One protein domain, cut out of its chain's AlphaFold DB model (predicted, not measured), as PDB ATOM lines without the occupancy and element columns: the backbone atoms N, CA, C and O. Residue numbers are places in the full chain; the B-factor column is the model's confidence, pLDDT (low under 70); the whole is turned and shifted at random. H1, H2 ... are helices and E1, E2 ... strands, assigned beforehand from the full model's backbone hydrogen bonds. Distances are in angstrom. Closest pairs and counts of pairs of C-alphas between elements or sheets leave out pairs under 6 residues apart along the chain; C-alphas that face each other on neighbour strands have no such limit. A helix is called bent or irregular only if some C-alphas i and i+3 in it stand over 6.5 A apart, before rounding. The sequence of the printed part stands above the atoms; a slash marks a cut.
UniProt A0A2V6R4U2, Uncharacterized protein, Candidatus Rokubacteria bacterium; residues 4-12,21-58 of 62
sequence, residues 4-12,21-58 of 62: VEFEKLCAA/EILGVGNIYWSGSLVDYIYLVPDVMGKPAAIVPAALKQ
ATOM      1  N   VAL A   4      12.894 -46.789  -9.908       94.31
ATOM      2  CA  VAL A   4      12.868 -48.255 -10.076       94.31
ATOM      3  C   VAL A   4      12.660 -48.656 -11.540       94.31
ATOM      4  O   VAL A   4      13.196 -49.662 -11.996       94.31
ATOM      5  N   GLU A   5      11.877 -47.882 -12.289       95.06
ATOM      6  CA  GLU A   5      11.670 -48.106 -13.720       95.06
ATOM      7  C   GLU A   5      12.879 -47.633 -14.534       95.06
ATOM      8  O   GLU A   5      13.329 -48.335 -15.437       95.06
ATOM      9  N   PHE A   6      13.471 -46.501 -14.149       95.12
ATOM     10  CA  PHE A   6      14.716 -46.011 -14.737       95.12
ATOM     11  C   PHE A   6      15.864 -47.026 -14.627       95.12
ATOM     12  O   PHE A   6      16.548 -47.271 -15.616       95.12
ATOM     13  N   GLU A   7      16.044 -47.684 -13.480       94.12
ATOM     14  CA  GLU A   7      17.099 -48.695 -13.317       94.12
ATOM     15  C   GLU A   7      16.922 -49.889 -14.268       94.12
ATOM     16  O   GLU A   7      17.906 -50.447 -14.753       94.12
ATOM     17  N   LYS A   8      15.677 -50.249 -14.616       94.88
ATOM     18  CA  LYS A   8      15.414 -51.274 -15.639       94.88
ATOM     19  C   LYS A   8      15.855 -50.807 -17.025       94.88
ATOM     20  O   LYS A   8      16.437 -51.595 -17.766       94.88
ATOM     21  N   LEU A   9      15.622 -49.536 -17.363       93.31
ATOM     22  CA  LEU A   9      16.120 -48.948 -18.612       93.31
ATOM     23  C   LEU A   9      17.648 -48.909 -18.642       93.31
ATOM     24  O   LEU A   9      18.239 -49.249 -19.663       93.31
ATOM     25  N   CYS A  10      18.295 -48.561 -17.526       93.31
ATOM     26  CA  CYS A  10      19.750 -48.616 -17.413       93.31
ATOM     27  C   CYS A  10      20.289 -50.031 -17.631       93.31
ATOM     28  O   CYS A  10      21.262 -50.197 -18.356       93.31
ATOM     29  N   ALA A  11      19.656 -51.045 -17.035       93.12
ATOM     30  CA  ALA A  11      20.070 -52.439 -17.181       93.12
ATOM     31  C   ALA A  11      19.893 -52.978 -18.614       93.12
ATOM     32  O   ALA A  11      20.617 -53.879 -19.026       93.12
ATOM     33  N   ALA A  12      18.946 -52.426 -19.377       92.31
ATOM     34  CA  ALA A  12      18.715 -52.785 -20.776       92.31
ATOM     35  C   ALA A  12      19.697 -52.116 -21.756       92.31
ATOM     36  O   ALA A  12      19.697 -52.441 -22.945       92.31
ATOM     37  N   GLU A  21      20.864 -40.887 -23.928       94.62
ATOM     38  CA  GLU A  21      20.515 -42.053 -24.744       94.62
ATOM     39  C   GLU A  21      19.600 -43.023 -23.990       94.62
ATOM     40  O   GLU A  21      18.651 -43.554 -24.569       94.62
ATOM     41  N   ILE A  22      19.849 -43.236 -22.694       95.31
ATOM     42  CA  ILE A  22      19.003 -44.096 -21.850       95.31
ATOM     43  C   ILE A  22      17.569 -43.555 -21.807       95.31
ATOM     44  O   ILE A  22      16.616 -44.325 -21.922       95.31
ATOM     45  N   LEU A  23      17.418 -42.237 -21.662       94.94
ATOM     46  CA  LEU A  23      16.119 -41.567 -21.563       94.94
ATOM     47  C   LEU A  23      15.527 -41.160 -22.921       94.94
ATOM     48  O   LEU A  23      14.364 -40.767 -22.972       94.94
ATOM     49  N   GLY A  24      16.303 -41.230 -24.006       93.38
ATOM     50  CA  GLY A  24      15.874 -40.785 -25.332       93.38
ATOM     51  C   GLY A  24      15.602 -39.278 -25.413       93.38
ATOM     52  O   GLY A  24      14.673 -38.857 -26.099       93.38
ATOM     53  N   VAL A  25      16.379 -38.463 -24.696       95.31
ATOM     54  CA  VAL A  25      16.197 -37.003 -24.616       95.31
ATOM     55  C   VAL A  25      17.420 -36.248 -25.123       95.31
ATOM     56  O   VAL A  25      18.543 -36.743 -25.077       95.31
ATOM     57  N   GLY A  26      17.211 -35.013 -25.581       92.69
ATOM     58  CA  GLY A  26      18.286 -34.138 -26.044       92.69
ATOM     59  C   GLY A  26      19.010 -33.403 -24.916       92.69
ATOM     60  O   GLY A  26      20.189 -33.107 -25.060       92.69
ATOM     61  N   ASN A  27      18.324 -33.123 -23.801       93.62
ATOM     62  CA  ASN A  27      18.864 -32.349 -22.679       93.62
ATOM     63  C   ASN A  27      18.525 -32.982 -21.321       93.62
ATOM     64  O   ASN A  27      17.450 -33.556 -21.139       93.62
ATOM     65  N   ILE A  28      19.422 -32.807 -20.348       95.50
ATOM     66  CA  ILE A  28      19.231 -33.216 -18.951       95.50
ATOM     67  C   ILE A  28      19.324 -31.980 -18.054       95.50
ATOM     68  O   ILE A  28      20.312 -31.248 -18.092       95.50
ATOM     69  N   TYR A  29      18.329 -31.795 -17.194       94.94
ATOM     70  CA  TYR A  29      18.320 -30.804 -16.127       94.94
ATOM     71  C   TYR A  29      18.380 -31.512 -14.779       94.94
ATOM     72  O   TYR A  29      17.627 -32.444 -14.508       94.94
ATOM     73  N   TRP A  30      19.278 -31.065 -13.912       95.81
ATOM     74  CA  TRP A  30      19.492 -31.697 -12.618       95.81
ATOM     75  C   TRP A  30      18.756 -30.932 -11.531       95.81
ATOM     76  O   TRP A  30      18.981 -29.735 -11.364       95.81
ATOM     77  N   SER A  31      17.929 -31.631 -10.764       95.75
ATOM     78  CA  SER A  31      17.193 -31.046  -9.650       95.75
ATOM     79  C   SER A  31      17.654 -31.633  -8.321       95.75
ATOM     80  O   SER A  31      17.689 -32.848  -8.143       95.75
ATOM     81  N   GLY A  32      17.997 -30.757  -7.374       94.94
ATOM     82  CA  GLY A  32      18.312 -31.145  -5.997       94.94
ATOM     83  C   GLY A  32      17.082 -31.459  -5.140       94.94
ATOM     84  O   GLY A  32      17.237 -32.041  -4.076       94.94
ATOM     85  N   SER A  33      15.875 -31.088  -5.584       93.75
ATOM     86  CA  SER A  33      14.622 -31.380  -4.870       93.75
ATOM     87  C   SER A  33      13.971 -32.697  -5.298       93.75
ATOM     88  O   SER A  33      13.058 -33.176  -4.634       93.75
ATOM     89  N   LEU A  34      14.428 -33.281  -6.407       94.06
ATOM     90  CA  LEU A  34      13.950 -34.564  -6.906       94.06
ATOM     91  C   LEU A  34      14.729 -35.708  -6.265       94.06
ATOM     92  O   LEU A  34      15.959 -35.692  -6.262       94.06
ATOM     93  N   VAL A  35      14.002 -36.706  -5.767       90.00
ATOM     94  CA  VAL A  35      14.571 -37.828  -5.006       90.00
ATOM     95  C   VAL A  35      14.298 -39.184  -5.652       90.00
ATOM     96  O   VAL A  35      15.203 -40.004  -5.729       90.00
ATOM     97  N   ASP A  36      13.090 -39.417  -6.156       92.00
ATOM     98  CA  ASP A  36      12.575 -40.754  -6.490       92.00
ATOM     99  C   ASP A  36      11.927 -40.863  -7.882       92.00
ATOM    100  O   ASP A  36      11.565 -41.958  -8.327       92.00
ATOM    101  N   TYR A  37      11.847 -39.752  -8.613       95.94
ATOM    102  CA  TYR A  37      11.276 -39.689  -9.957       95.94
ATOM    103  C   TYR A  37      12.233 -39.066 -10.973       95.94
ATOM    104  O   TYR A  37      13.216 -38.423 -10.637       95.94
ATOM    105  N   ILE A  38      11.925 -39.267 -12.248       96.75
ATOM    106  CA  ILE A  38      12.454 -38.550 -13.405       96.75
ATOM    107  C   ILE A  38      11.255 -38.002 -14.168       96.75
ATOM    108  O   ILE A  38      10.315 -38.745 -14.482       96.75
ATOM    109  N   TYR A  39      11.291 -36.714 -14.487       96.50
ATOM    110  CA  TYR A  39      10.283 -36.083 -15.330       96.50
ATOM    111  C   TYR A  39      10.786 -36.011 -16.760       96.50
ATOM    112  O   TYR A  39      11.855 -35.461 -17.008       96.50
ATOM    113  N   LEU A  40      10.006 -36.551 -17.693       95.38
ATOM    114  CA  LEU A  40      10.235 -36.378 -19.121       95.38
ATOM    115  C   LEU A  40       9.414 -35.180 -19.583       95.38
ATOM    116  O   LEU A  40       8.207 -35.122 -19.351       95.38
ATOM    117  N   VAL A  41      10.084 -34.223 -20.209       95.12
ATOM    118  CA  VAL A  41       9.484 -33.016 -20.764       95.12
ATOM    119  C   VAL A  41       9.529 -33.158 -22.286       95.12
ATOM    120  O   VAL A  41      10.625 -33.155 -22.851       95.12
ATOM    121  N   PRO A  42       8.376 -33.329 -22.960       89.50
ATOM    122  CA  PRO A  42       8.342 -33.635 -24.391       89.50
ATOM    123  C   PRO A  42       8.976 -32.554 -25.272       89.50
ATOM    124  O   PRO A  42       9.578 -32.878 -26.292       89.50
ATOM    125  N   ASP A  43       8.863 -31.288 -24.866       90.31
ATOM    126  CA  ASP A  43       9.404 -30.152 -25.602       90.31
ATOM    127  C   ASP A  43       9.952 -29.092 -24.638       90.31
ATOM    128  O   ASP A  43       9.225 -28.508 -23.832       90.31
ATOM    129  N   VAL A  44      11.256 -28.853 -24.738       86.81
ATOM    130  CA  VAL A  44      11.946 -27.682 -24.208       86.81
ATOM    131  C   VAL A  44      12.745 -27.069 -25.354       86.81
ATOM    132  O   VAL A  44      13.774 -27.610 -25.763       86.81
ATOM    133  N   MET A  45      12.278 -25.931 -25.872       84.06
ATOM    134  CA  MET A  45      12.909 -25.221 -26.997       84.06
ATOM    135  C   MET A  45      13.089 -26.102 -28.251       84.06
ATOM    136  O   MET A  45      14.122 -26.045 -28.920       84.06
ATOM    137  N   GLY A  46      12.099 -26.939 -28.568       86.50
ATOM    138  CA  GLY A  46      12.080 -27.808 -29.746       86.50
ATOM    139  C   GLY A  46      12.832 -29.130 -29.578       86.50
ATOM    140  O   GLY A  46      13.094 -29.809 -30.572       86.50
ATOM    141  N   LYS A  47      13.222 -29.504 -28.351       90.62
ATOM    142  CA  LYS A  47      13.880 -30.787 -28.051       90.62
ATOM    143  C   LYS A  47      13.306 -31.430 -26.787       90.62
ATOM    144  O   LYS A  47      13.061 -30.717 -25.816       90.62
ATOM    145  N   PRO A  48      13.167 -32.767 -26.737       95.44
ATOM    146  CA  PRO A  48      12.790 -33.450 -25.508       95.44
ATOM    147  C   PRO A  48      13.892 -33.300 -24.459       95.44
ATOM    148  O   PRO A  48      15.087 -33.351 -24.770       95.44
ATOM    149  N   ALA A  49      13.488 -33.145 -23.206       96.69
ATOM    150  CA  ALA A  49      14.390 -33.028 -22.075       96.69
ATOM    151  C   ALA A  49      13.943 -33.917 -20.914       96.69
ATOM    152  O   ALA A  49      12.796 -34.358 -20.855       96.69
ATOM    153  N   ALA A  50      14.839 -34.152 -19.960       97.25
ATOM    154  CA  ALA A  50      14.483 -34.768 -18.691       97.25
ATOM    155  C   ALA A  50      14.943 -33.917 -17.508       97.25
ATOM    156  O   ALA A  50      16.024 -33.331 -17.546       97.25
ATOM    157  N   ILE A  51      14.141 -33.888 -16.445       96.81
ATOM    158  CA  ILE A  51      14.546 -33.380 -15.133       96.81
ATOM    159  C   ILE A  51      14.788 -34.589 -14.234       96.81
ATOM    160  O   ILE A  51      13.885 -35.397 -14.008       96.81
ATOM    161  N   VAL A  52      16.013 -34.712 -13.734       97.00
ATOM    162  CA  VAL A  52      16.494 -35.891 -13.007       97.00
ATOM    163  C   VAL A  52      17.049 -35.502 -11.627       97.00
ATOM    164  O   VAL A  52      17.533 -34.376 -11.459       97.00
ATOM    165  N   PRO A  53      17.028 -36.412 -10.634       96.75
ATOM    166  CA  PRO A  53      17.653 -36.201  -9.332       96.75
ATOM    167  C   PRO A  53      19.142 -35.868  -9.456       96.75
ATOM    168  O   PRO A  53      19.892 -36.563 -10.144       96.75
ATOM    169  N   ALA A  54      19.608 -34.842  -8.743       95.56
ATOM    170  CA  ALA A  54      21.018 -34.446  -8.742       95.56
ATOM    171  C   ALA A  54      21.956 -35.554  -8.227       95.56
ATOM    172  O   ALA A  54      23.118 -35.594  -8.625       95.56
ATOM    173  N   ALA A  55      21.449 -36.483  -7.407       93.19
ATOM    174  CA  ALA A  55      22.182 -37.661  -6.941       93.19
ATOM    175  C   ALA A  55      22.705 -38.541  -8.096       93.19
ATOM    176  O   ALA A  55      23.758 -39.160  -7.972       93.19
ATOM    177  N   LEU A  56      22.027 -38.542  -9.249       93.00
ATOM    178  CA  LEU A  56      22.446 -39.306 -10.425       93.00
ATOM    179  C   LEU A  56      23.647 -38.677 -11.163       93.00
ATOM    180  O   LEU A  56      24.258 -39.349 -11.996       93.00
ATOM    181  N   LYS A  57      24.048 -37.431 -10.847       91.81
ATOM    182  CA  LYS A  57      25.212 -36.777 -11.480       91.81
ATOM    183  C   LYS A  57      26.489 -37.586 -11.317       91.81
ATOM    184  O   LYS A  57      27.239 -37.713 -12.274       91.81
ATOM    185  N   GLN A  58      26.721 -38.143 -10.130       88.81
ATOM    186  CA  GLN A  58      27.943 -38.899  -9.841       88.81
ATOM    187  C   GLN A  58      28.100 -40.124 -10.752       88.81
ATOM    188  O   GLN A  58      29.219 -40.535 -11.030       88.81
TER     189      GLN A  58
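AT A GLANCE: This is residues 4 to 12 and 21 to 58 of the 62 residues of an uncharacterized protein of Candidatus Rokubacteria bacterium (UniProt A0A2V6R4U2). A small three-stranded sheet runs on from its inner strand E3 into the short helix H2, while the helix H1 sits away from the sheet, before a cut. The 47 printed residues hold H1, E1, E2, E3 and H2 in chain order; the mixed sheet runs E1, E3, E2, and the class is mixed. The whole is compact, with a radius of gyration of the C-alphas of 10.6 A and spans of 28 by 26 by 16 A.

HOW THE PARTS SIT: H1, residues 4 to 11, is not on the sheet; 3 of its 4 O i to N i+4 pairs are within hydrogen-bond range. E1, residues 27 to 31, is parallel to E3, residues 47 to 53, at 27 degrees, with N 29 and O 50 2.8 A apart. E2, residues 39 to 44, forms an antiparallel hairpin with E3, with N 41 and O 49 2.8 A apart. H2, residues 54 to 58, only grazes the sheet; it is only just irregular, C-alphas 55 and 58 being 6.6 A apart, with 0 of 1 O i to N i+4 and 1 of 2 O i to N i+3 pairs within range.

IN THESE COORDINATES: H1 begins at C-alpha 4 (12.868, -48.255, -10.076) and spans 10.9 A, E1 13.2 A, E2 12.3 A, E3 19.8 A; H2, 8.3 A, ends at C-alpha 58 (27.943, -38.899, -9.841).

THE WHOLE: Residues 13 to 20 are cut out, C-alphas 12 and 21 standing 11.6 A apart. No link printed whole is long, and no printed residue is under 70 in pLDDT.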